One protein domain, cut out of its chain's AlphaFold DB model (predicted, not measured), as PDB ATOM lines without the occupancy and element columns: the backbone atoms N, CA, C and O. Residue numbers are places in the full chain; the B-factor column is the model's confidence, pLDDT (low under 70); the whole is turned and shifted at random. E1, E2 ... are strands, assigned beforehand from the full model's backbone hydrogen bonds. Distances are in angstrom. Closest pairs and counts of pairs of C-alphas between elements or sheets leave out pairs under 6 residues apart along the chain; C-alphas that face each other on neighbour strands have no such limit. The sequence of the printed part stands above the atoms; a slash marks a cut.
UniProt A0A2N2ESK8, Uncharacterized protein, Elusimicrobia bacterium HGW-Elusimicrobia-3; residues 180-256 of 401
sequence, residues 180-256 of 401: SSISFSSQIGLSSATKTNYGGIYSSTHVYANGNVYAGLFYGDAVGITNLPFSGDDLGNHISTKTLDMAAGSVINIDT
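This is residues 180 to 256 of the 401 residues of an uncharacterized protein of Elusimicrobia bacterium HGW-Elusimicrobia-3 (UniProt A0A2N2ESK8). There is little regular structure: a small three-stranded sheet sits at one end, and a long chain without named elements winds away from it in wide loops that stand free over most of their course. The 77 printed residues hold no named helix and three strands, E1, E2 and E3, in that order along the chain and across the antiparallel sheet. The class is all strand, with 10 residues in named elements. The whole is only just extended, close to loose, with a radius of gyration of the C-alphas of 17.5 A and spans of 52 by 28 by 23 A.

E2, residues 189 to 192, is 10.1 A long. E1, residues 181 to 183, begins at C-alpha 181 (-32.227, 4.225, -20.879). E3, residues 201 to 203, ends at C-alpha 203 (-26.414, 12.202, -19.734).

The strands form a meander, each the antiparallel neighbour of the one before. E1 and E2 are a hairpin at 174 degrees, with N 182 and O 190 2.8 A apart. E2 and E3 are a hairpin at 155 degrees, with N 191 and O 202 2.9 A apart. E1 and E3, the edge strands, are apart.

The C-alphas of Ser 185 and Thr 256, the farthest apart, are 55.6 A from each other. The printed part has no cut. Residues 204 to 256 hold no named element. Mean pLDDT of the printed part is 73.7; residues 229 to 241 are among those under 70.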
ATOM      1  N   SER A 180     -36.331   3.704 -21.822       73.62
ATOM      2  CA  SER A 180     -36.067   4.424 -20.570       73.62
ATOM      3  C   SER A 180     -34.588   4.786 -20.392       73.62
ATOM      4  O   SER A 180     -34.284   5.825 -19.803       73.62
ATOM      5  N   SER A 181     -33.669   3.963 -20.910       77.94
ATOM      6  CA  SER A 181     -32.227   4.225 -20.879       77.94
ATOM      7  C   SER A 181     -31.453   3.489 -21.978       77.94
ATOM      8  O   SER A 181     -31.839   2.397 -22.387       77.94
ATOM      9  N   ILE A 182     -30.341   4.079 -22.414       81.38
ATOM     10  CA  ILE A 182     -29.313   3.493 -23.280       81.38
ATOM     11  C   ILE A 182     -28.000   3.548 -22.497       81.38
ATOM     12  O   ILE A 182     -27.581   4.622 -22.068       81.38
ATOM     13  N   SER A 183     -27.354   2.402 -22.295       76.00
ATOM     14  CA  SER A 183     -26.052   2.316 -21.625       76.00
ATOM     15  C   SER A 183     -24.977   1.926 -22.632       76.00
ATOM     16  O   SER A 183     -25.059   0.863 -23.243       76.00
ATOM     17  N   PHE A 184     -23.966   2.772 -22.792       72.69
ATOM     18  CA  PHE A 184     -22.793   2.491 -23.614       72.69
ATOM     19  C   PHE A 184     -21.706   1.803 -22.778       72.69
ATOM     20  O   PHE A 184     -21.620   1.987 -21.561       72.69
ATOM     21  N   SER A 185     -20.830   1.037 -23.434       66.50
ATOM     22  CA  SER A 185     -19.753   0.264 -22.790       66.50
ATOM     23  C   SER A 185     -18.769   1.112 -21.967       66.50
ATOM     24  O   SER A 185     -18.100   0.590 -21.081       66.50
ATOM     25  N   SER A 186     -18.712   2.425 -22.206       64.12
ATOM     26  CA  SER A 186     -17.818   3.378 -21.540       64.12
ATOM     27  C   SER A 186     -18.427   4.095 -20.320       64.12
ATOM     28  O   SER A 186     -18.026   5.214 -20.021       64.12
ATOM     29  N   GLN A 187     -19.396   3.489 -19.615       64.00
ATOM     30  CA  GLN A 187     -20.113   4.090 -18.465       64.00
ATOM     31  C   GLN A 187     -20.939   5.351 -18.803       64.00
ATOM     32  O   GLN A 187     -21.396   6.069 -17.907       64.00
ATOM     33  N   ILE A 188     -21.172   5.618 -20.089       69.56
ATOM     34  CA  ILE A 188     -22.071   6.686 -20.531       69.56
ATOM     35  C   ILE A 188     -23.488   6.110 -20.539       69.56
ATOM     36  O   ILE A 188     -23.770   5.153 -21.255       69.56
ATOM     37  N   GLY A 189     -24.369   6.679 -19.724       79.88
ATOM     38  CA  GLY A 189     -25.792   6.369 -19.698       79.88
ATOM     39  C   GLY A 189     -26.579   7.563 -20.217       79.88
ATOM     40  O   GLY A 189     -26.415   8.669 -19.702       79.88
ATOM     41  N   LEU A 190     -27.425   7.337 -21.219       84.75
ATOM     42  CA  LEU A 190     -28.464   8.276 -21.629       84.75
ATOM     43  C   LEU A 190     -29.800   7.774 -21.094       84.75
ATOM     44  O   LEU A 190     -30.152   6.618 -21.316       84.75
ATOM     45  N   SER A 191     -30.561   8.614 -20.407       83.56
ATOM     46  CA  SER A 191     -31.906   8.264 -19.941       83.56
ATOM     47  C   SER A 191     -32.885   9.398 -20.178       83.56
ATOM     48  O   SER A 191     -32.491  10.542 -20.418       83.56
ATOM     49  N   SER A 192     -34.180   9.104 -20.082       81.25
ATOM     50  CA  SER A 192     -35.167  10.175 -20.017       81.25
ATOM     51  C   SER A 192     -34.979  10.970 -18.723       81.25
ATOM     52  O   SER A 192     -34.843  10.414 -17.629       81.25
ATOM     53  N   ALA A 193     -34.929  12.293 -18.847       82.06
ATOM     54  CA  ALA A 193     -34.989  13.175 -17.696       82.06
ATOM     55  C   ALA A 193     -36.432  13.228 -17.176       82.06
ATOM     56  O   ALA A 193     -37.404  13.218 -17.938       82.06
ATOM     57  N   THR A 194     -36.589  13.287 -15.856       82.19
ATOM     58  CA  THR A 194     -37.903  13.399 -15.224       82.19
ATOM     59  C   THR A 194     -38.546  14.753 -15.536       82.19
ATOM     60  O   THR A 194     -37.875  15.739 -15.840       82.19
ATOM     61  N   LYS A 195     -39.872  14.850 -15.373       80.88
ATOM     62  CA  LYS A 195     -40.596  16.126 -15.514       80.88
ATOM     63  C   LYS A 195     -40.098  17.211 -14.544       80.88
ATOM     64  O   LYS A 195     -40.157  18.388 -14.878       80.88
ATOM     65  N   THR A 196     -39.597  16.831 -13.365       79.88
ATOM     66  CA  THR A 196     -38.993  17.771 -12.400       79.88
ATOM     67  C   THR A 196     -37.710  18.410 -12.928       79.88
ATOM     68  O   THR A 196     -37.368  19.503 -12.498       79.88
ATOM     69  N   ASN A 197     -37.053  17.761 -13.890       77.75
ATOM     70  CA  ASN A 197     -35.876  18.260 -14.592       77.75
ATOM     71  C   ASN A 197     -36.246  18.767 -15.999       77.75
ATOM     72  O   ASN A 197     -35.418  18.728 -16.900       77.75
ATOM     73  N   TYR A 198     -37.497  19.204 -16.195       79.75
ATOM     74  CA  TYR A 198     -38.039  19.732 -17.457       79.75
ATOM     75  C   TYR A 198     -38.103  18.737 -18.635       79.75
ATOM     76  O   TYR A 198     -38.412  19.139 -19.756       79.75
ATOM     77  N   GLY A 199     -37.919  17.435 -18.389       79.44
ATOM     78  CA  GLY A 199     -37.896  16.411 -19.440       79.44
ATOM     79  C   GLY A 199     -36.630  16.462 -20.308       79.44
ATOM     80  O   GLY A 199     -35.701  17.214 -20.034       79.44
ATOM     81  N   GLY A 200     -36.568  15.631 -21.353       81.38
ATOM     82  CA  GLY A 200     -35.428  15.571 -22.280       81.38
ATOM     83  C   GLY A 200     -34.462  14.417 -22.007       81.38
ATOM     84  O   GLY A 200     -34.870  13.363 -21.516       81.38
ATOM     85  N   ILE A 201     -33.192  14.608 -22.367       85.38
ATOM     86  CA  ILE A 201     -32.130  13.598 -22.273       85.38
ATOM     87  C   ILE A 201     -31.245  13.918 -21.068       85.38
ATOM     88  O   ILE A 201     -30.669  15.001 -20.985       85.38
ATOM     89  N   TYR A 202     -31.108  12.964 -20.151       82.88
ATOM     90  CA  TYR A 202     -30.112  12.989 -19.088       82.88
ATOM     91  C   TYR A 202     -28.877  12.207 -19.535       82.88
ATOM     92  O   TYR A 202     -28.991  11.033 -19.881       82.88
ATOM     93  N   SER A 203     -27.710  12.850 -19.519       84.31
ATOM     94  CA  SER A 203     -26.414  12.202 -19.734       84.31
ATOM     95  C   SER A 203     -25.720  12.017 -18.392       84.31
ATOM     96  O   SER A 203     -25.567  12.983 -17.643       84.31
ATOM     97  N   SER A 204     -25.271  10.798 -18.089       80.94
ATOM     98  CA  SER A 204     -24.538  10.507 -16.847       80.94
ATOM     99  C   SER A 204     -23.198  11.248 -16.744       80.94
ATOM    100  O   SER A 204     -22.650  11.365 -15.650       80.94
ATOM    101  N   THR A 205     -22.660  11.734 -17.870       79.44
ATOM    102  CA  THR A 205     -21.382  12.459 -17.960       79.44
ATOM    103  C   THR A 205     -21.451  13.582 -19.016       79.44
ATOM    104  O   THR A 205     -22.532  14.066 -19.356       79.44
ATOM    105  N   HIS A 206     -20.302  14.015 -19.538       77.56
ATOM    106  CA  HIS A 206     -20.163  15.098 -20.509       77.56
ATOM    107  C   HIS A 206     -20.852  14.801 -21.847       77.56
ATOM    108  O   HIS A 206     -20.860  13.669 -22.326       77.56
ATOM    109  N   VAL A 207     -21.352  15.855 -22.492       81.19
ATOM    110  CA  VAL A 207     -21.794  15.822 -23.890       81.19
ATOM    111  C   VAL A 207     -20.684  16.419 -24.748       81.19
ATOM    112  O   VAL A 207     -20.305  17.572 -24.554       81.19
ATOM    113  N   TYR A 208     -20.161  15.640 -25.696       81.38
ATOM    114  CA  TYR A 208     -19.210  16.121 -26.697       81.38
ATOM    115  C   TYR A 208     -19.936  16.333 -28.028       81.38
ATOM    116  O   TYR A 208     -20.443  15.379 -28.614       81.38
ATOM    117  N   ALA A 209     -19.981  17.575 -28.511       82.19
ATOM    118  CA  ALA A 209     -20.567  17.926 -29.800       82.19
ATOM    119  C   ALA A 209     -19.472  18.435 -30.741       82.19
ATOM    120  O   ALA A 209     -18.752  19.377 -30.417       82.19
ATOM    121  N   ASN A 210     -19.350  17.830 -31.925       75.69
ATOM    122  CA  ASN A 210     -18.488  18.354 -32.982       75.69
ATOM    123  C   ASN A 210     -19.235  19.484 -33.711       75.69
ATOM    124  O   ASN A 210     -19.837  19.265 -34.761       75.69
ATOM    125  N   GLY A 211     -19.300  20.661 -33.083       80.19
ATOM    126  CA  GLY A 211     -20.010  21.832 -33.597       80.19
ATOM    127  C   GLY A 211     -20.767  22.603 -32.517       80.19
ATOM    128  O   GLY A 211     -20.442  22.540 -31.334       80.19
ATOM    129  N   ASN A 212     -21.788  23.343 -32.944       80.44
ATOM    130  CA  ASN A 212     -22.581  24.190 -32.056       80.44
ATOM    131  C   ASN A 212     -23.618  23.372 -31.276       80.44
ATOM    132  O   ASN A 212     -24.327  22.544 -31.850       80.44
ATOM    133  N   VAL A 213     -23.769  23.677 -29.986       82.81
ATOM    134  CA  VAL A 213     -24.902  23.223 -29.171       82.81
ATOM    135  C   VAL A 213     -25.948  24.333 -29.153       82.81
ATOM    136  O   VAL A 213     -25.719  25.398 -28.584       82.81
ATOM    137  N   TYR A 214     -27.101  24.090 -29.778       80.44
ATOM    138  CA  TYR A 214     -28.238  25.008 -29.744       80.44
ATOM    139  C   TYR A 214     -29.186  24.595 -28.619       80.44
ATOM    140  O   TYR A 214     -29.812  23.540 -28.688       80.44
ATOM    141  N   ALA A 215     -29.303  25.432 -27.592       79.44
ATOM    142  CA  ALA A 215     -30.256  25.251 -26.504       79.44
ATOM    143  C   ALA A 215     -31.058  26.537 -26.310       79.44
ATOM    144  O   ALA A 215     -30.526  27.633 -26.469       79.44
ATOM    145  N   GLY A 216     -32.338  26.408 -25.949       78.62
ATOM    146  CA  GLY A 216     -33.135  27.570 -25.558       78.62
ATOM    147  C   GLY A 216     -32.618  28.196 -24.260       78.62
ATOM    148  O   GLY A 216     -32.554  29.415 -24.153       78.62
ATOM    149  N   LEU A 217     -32.233  27.358 -23.289       74.56
ATOM    150  CA  LEU A 217     -31.701  27.755 -21.986       74.56
ATOM    151  C   LEU A 217     -30.641  26.751 -21.520       74.56
ATOM    152  O   LEU A 217     -30.810  25.542 -21.696       74.56
ATOM    153  N   PHE A 218     -29.586  27.257 -20.881       78.44
ATOM    154  CA  PHE A 218     -28.605  26.450 -20.157       78.44
ATOM    155  C   PHE A 218     -28.849  26.604 -18.655       78.44
ATOM    156  O   PHE A 218     -28.776  27.705 -18.117       78.44
ATOM    157  N   TYR A 219     -29.147  25.495 -17.979       74.06
ATOM    158  CA  TYR A 219     -29.308  25.450 -16.527       74.06
ATOM    159  C   TYR A 219     -28.106  24.731 -15.914       74.06
ATOM    160  O   TYR A 219     -27.930  23.533 -16.136       74.06
ATOM    161  N   GLY A 220     -27.281  25.443 -15.147       71.56
ATOM    162  CA  GLY A 220     -26.113  24.859 -14.489       71.56
ATOM    163  C   GLY A 220     -25.037  25.882 -14.138       71.56
ATOM    164  O   GLY A 220     -25.223  27.083 -14.320       71.56
ATOM    165  N   ASP A 221     -23.916  25.379 -13.623       70.19
ATOM    166  CA  ASP A 221     -22.709  26.172 -13.396       70.19
ATOM    167  C   ASP A 221     -21.981  26.419 -14.731       70.19
ATOM    168  O   ASP A 221     -21.644  25.475 -15.448       70.19
ATOM    169  N   ALA A 222     -21.747  27.689 -15.061       72.25
ATOM    170  CA  ALA A 222     -21.092  28.126 -16.292       72.25
ATOM    171  C   ALA A 222     -19.577  28.376 -16.132       72.25
ATOM    172  O   ALA A 222     -18.947  28.852 -17.073       72.25
ATOM    173  N   VAL A 223     -18.971  28.032 -14.984       66.31
ATOM    174  CA  VAL A 223     -17.555  28.310 -14.637       66.31
ATOM    175  C   VAL A 223     -16.519  27.812 -15.668       66.31
ATOM    176  O   VAL A 223     -15.388  28.290 -15.670       66.31
ATOM    177  N   GLY A 224     -16.875  26.891 -16.571       69.19
ATOM    178  CA  GLY A 224     -15.990  26.380 -17.631       69.19
ATOM    179  C   GLY A 224     -16.299  26.854 -19.057       69.19
ATOM    180  O   GLY A 224     -15.597  26.448 -19.987       69.19
ATOM    181  N   ILE A 225     -17.341  27.664 -19.267       76.25
ATOM    182  CA  ILE A 225     -17.701  28.150 -20.604       76.25
ATOM    183  C   ILE A 225     -16.725  29.267 -20.991       76.25
ATOM    184  O   ILE A 225     -16.637  30.294 -20.330       76.25
ATOM    185  N   THR A 226     -15.977  29.061 -22.073       68.75
ATOM    186  CA  THR A 226     -14.998  30.024 -22.602       68.75
ATOM    187  C   THR A 226     -15.263  30.279 -24.084       68.75
ATOM    188  O   THR A 226     -15.947  29.490 -24.735       68.75
ATOM    189  N   ASN A 227     -14.726  31.376 -24.631       65.25
ATOM    190  CA  ASN A 227     -14.887  31.763 -26.042       65.25
ATOM    191  C   ASN A 227     -16.349  31.954 -26.491       65.25
ATOM    192  O   ASN A 227     -16.680  31.678 -27.647       65.25
ATOM    193  N   LEU A 228     -17.225  32.444 -25.604       72.44
ATOM    194  CA  LEU A 228     -18.524  32.955 -26.040       72.44
ATOM    195  C   LEU A 228     -18.277  34.071 -27.072       72.44
ATOM    196  O   LEU A 228     -17.435  34.940 -26.831       72.44
ATOM    197  N   PRO A 229     -18.934  34.041 -28.248       64.19
ATOM    198  CA  PRO A 229     -18.718  35.049 -29.273       64.19
ATOM    199  C   PRO A 229     -18.989  36.441 -28.692       64.19
ATOM    200  O   PRO A 229     -20.016  36.664 -28.057       64.19
ATOM    201  N   PHE A 230     -18.054  37.365 -28.929       56.16
ATOM    202  CA  PHE A 230     -17.926  38.692 -28.301       56.16
ATOM    203  C   PHE A 230     -19.184  39.580 -28.311       56.16
ATOM    204  O   PHE A 230     -19.229  40.591 -27.622       56.16
ATOM    205  N   SER A 231     -20.205  39.233 -29.094       53.38
ATOM    206  CA  SER A 231     -21.500  39.914 -29.128       53.38
ATOM    207  C   SER A 231     -22.502  39.414 -28.076       53.38
ATOM    208  O   SER A 231     -23.642  39.871 -28.096       53.38
ATOM    209  N   GLY A 232     -22.131  38.451 -27.223       49.72
ATOM    210  CA  GLY A 232     -23.066  37.754 -26.333       49.72
ATOM    211  C   GLY A 232     -22.538  37.377 -24.949       49.72
ATOM    212  O   GLY A 232     -23.199  36.587 -24.281       49.72
ATOM    213  N   ASP A 233     -21.399  37.919 -24.499       56.72
ATOM    214  CA  ASP A 233     -21.095  37.933 -23.060       56.72
ATOM    215  C   ASP A 233     -21.924  39.048 -22.410       56.72
ATOM    216  O   ASP A 233     -21.453  40.153 -22.147       56.72
ATOM    217  N   ASP A 234     -23.225  38.796 -22.288       55.69
ATOM    218  CA  ASP A 234     -24.058  39.585 -21.402       55.69
ATOM    219  C   ASP A 234     -23.832  39.026 -20.000       55.69
ATOM    220  O   ASP A 234     -24.258  37.913 -19.684       55.69
ATOM    221  N   LEU A 235     -23.188  39.823 -19.143       63.81
ATOM    222  CA  LEU A 235     -23.181  39.582 -17.702       63.81
ATOM    223  C   LEU A 235     -24.618  39.443 -17.157       63.81
ATOM    224  O   LEU A 235     -24.797  38.990 -16.036       63.81
ATOM    225  N   GLY A 236     -25.652  39.805 -17.918       63.12
ATOM    226  CA  GLY A 236     -27.052  39.530 -17.648       63.12
ATOM    227  C   GLY A 236     -27.495  40.104 -16.307       63.12
ATOM    228  O   GLY A 236     -26.924  41.048 -15.762       63.12
ATOM    229  N   ASN A 237     -28.512  39.485 -15.717       56.00
ATOM    230  CA  ASN A 237     -28.876  39.681 -14.316       56.00
ATOM    231  C   ASN A 237     -28.017  38.790 -13.399       56.00
ATOM    232  O   ASN A 237     -28.542  37.980 -12.632       56.00
ATOM    233  N   HIS A 238     -26.690  38.906 -13.474       64.19
ATOM    234  CA  HIS A 238     -25.805  38.094 -12.646       64.19
ATOM    235  C   HIS A 238     -25.855  38.534 -11.180       64.19
ATOM    236  O   HIS A 238     -25.381  39.602 -10.788       64.19
ATOM    237  N   ILE A 239     -26.400  37.663 -10.332       61.97
ATOM    238  CA  ILE A 239     -26.193  37.735  -8.888       61.97
ATOM    239  C   ILE A 239     -24.839  37.085  -8.618       61.97
ATOM    240  O   ILE A 239     -24.736  35.871  -8.442       61.97
ATOM    241  N   SER A 240     -23.784  37.896  -8.613       67.94
ATOM    242  CA  SER A 240     -22.446  37.403  -8.300       67.94
ATOM    243  C   SER A 240     -22.398  36.933  -6.848       67.94
ATOM    244  O   SER A 240     -22.403  37.738  -5.922       67.94
ATOM    245  N   THR A 241     -22.362  35.618  -6.634       68.62
ATOM    246  CA  THR A 241     -22.179  35.028  -5.292       68.62
ATOM    247  C   THR A 241     -20.717  35.072  -4.831       68.62
ATOM    248  O   THR A 241     -20.422  34.784  -3.672       68.62
ATOM    249  N   LYS A 242     -19.799  35.448  -5.733       72.44
ATOM    250  CA  LYS A 242     -18.361  35.675  -5.509       72.44
ATOM    251  C   LYS A 242     -17.945  37.027  -6.104       72.44
ATOM    252  O   LYS A 242     -18.762  37.697  -6.727       72.44
ATOM    253  N   THR A 243     -16.696  37.455  -5.923       70.00
ATOM    254  CA  THR A 243     -16.183  38.685  -6.551       70.00
ATOM    255  C   THR A 243     -16.282  38.593  -8.073       70.00
ATOM    256  O   THR A 243     -15.787  37.630  -8.656       70.00
ATOM    257  N   LEU A 244     -16.900  39.594  -8.704       77.38
ATOM    258  CA  LEU A 244     -16.830  39.770 -10.150       77.38
ATOM    259  C   LEU A 244     -15.433  40.299 -10.493       77.38
ATOM    260  O   LEU A 244     -15.113  41.450 -10.194       77.38
ATOM    261  N   ASP A 245     -14.587  39.440 -11.053       75.50
ATOM    262  CA  ASP A 245     -13.248  39.828 -11.486       75.50
ATOM    263  C   ASP A 245     -13.324  40.528 -12.849       75.50
ATOM    264  O   ASP A 245     -13.539  39.902 -13.883       75.50
ATOM    265  N   MET A 246     -13.151  41.850 -12.830       75.94
ATOM    266  CA  MET A 246     -13.007  42.685 -14.023       75.94
ATOM    267  C   MET A 246     -11.580  43.228 -14.153       75.94
ATOM    268  O   MET A 246     -11.386  44.299 -14.720       75.94
ATOM    269  N   ALA A 247     -10.558  42.533 -13.639       70.62
ATOM    270  CA  ALA A 247      -9.176  43.027 -13.652       70.62
ATOM    271  C   ALA A 247      -8.676  43.424 -15.056       70.62
ATOM    272  O   ALA A 247      -7.851  44.329 -15.174       70.62
ATOM    273  N   ALA A 248      -9.201  42.788 -16.112       67.56
ATOM    274  CA  ALA A 248      -8.946  43.137 -17.514       67.56
ATOM    275  C   ALA A 248     -10.145  43.798 -18.234       67.56
ATOM    276  O   ALA A 248     -10.016  44.189 -19.395       67.56
ATOM    277  N   GLY A 249     -11.308  43.913 -17.582       70.62
ATOM    278  CA  GLY A 249     -12.563  44.381 -18.176       70.62
ATOM    279  C   GLY A 249     -12.954  45.782 -17.701       70.62
ATOM    280  O   GLY A 249     -12.943  46.074 -16.512       70.62
ATOM    281  N   SER A 250     -13.338  46.664 -18.625       74.94
ATOM    282  CA  SER A 250     -13.918  47.970 -18.275       74.94
ATOM    283  C   SER A 250     -15.444  47.890 -18.207       74.94
ATOM    284  O   SER A 250     -16.063  47.235 -19.041       74.94
ATOM    285  N   VAL A 251     -16.061  48.605 -17.262       80.81
ATOM    286  CA  VAL A 251     -17.519  48.816 -17.226       80.81
ATOM    287  C   VAL A 251     -17.853  50.025 -18.119       80.81
ATOM    288  O   VAL A 251     -17.558  51.156 -17.737       80.81
ATOM    289  N   ILE A 252     -18.418  49.803 -19.316       72.44
ATOM    290  CA  ILE A 252     -18.710  50.850 -20.326       72.44
ATOM    291  C   ILE A 252     -20.186  50.837 -20.771       72.44
ATOM    292  O   ILE A 252     -20.844  49.809 -20.675       72.44
ATOM    293  N   ASN A 253     -20.698  51.965 -21.291       74.56
ATOM    294  CA  ASN A 253     -22.077  52.133 -21.800       74.56
ATOM    295  C   ASN A 253     -23.205  51.859 -20.780       74.56
ATOM    296  O   ASN A 253     -24.224  51.259 -21.115       74.56
ATOM    297  N   ILE A 254     -23.045  52.342 -19.546       74.25
ATOM    298  CA  ILE A 254     -24.063  52.280 -18.486       74.25
ATOM    299  C   ILE A 254     -24.578  53.685 -18.143       74.25
ATOM    300  O   ILE A 254     -23.804  54.638 -18.138       74.25
ATOM    301  N   ASP A 255     -25.874  53.818 -17.851       84.88
ATOM    302  CA  ASP A 255     -26.485  55.100 -17.456       84.88
ATOM    303  C   ASP A 255     -26.014  55.537 -16.058       84.88
ATOM    304  O   ASP A 255     -25.584  56.669 -15.850       84.88
ATOM    305  N   THR A 256     -25.999  54.608 -15.097       80.56
ATOM    306  CA  THR A 256     -25.469  54.848 -13.751       80.56
ATOM    307  C   THR A 256     -24.767  53.608 -13.205       80.56
ATOM    308  O   THR A 256     -25.256  52.487 -13.344       80.56
TER     309      THR A 256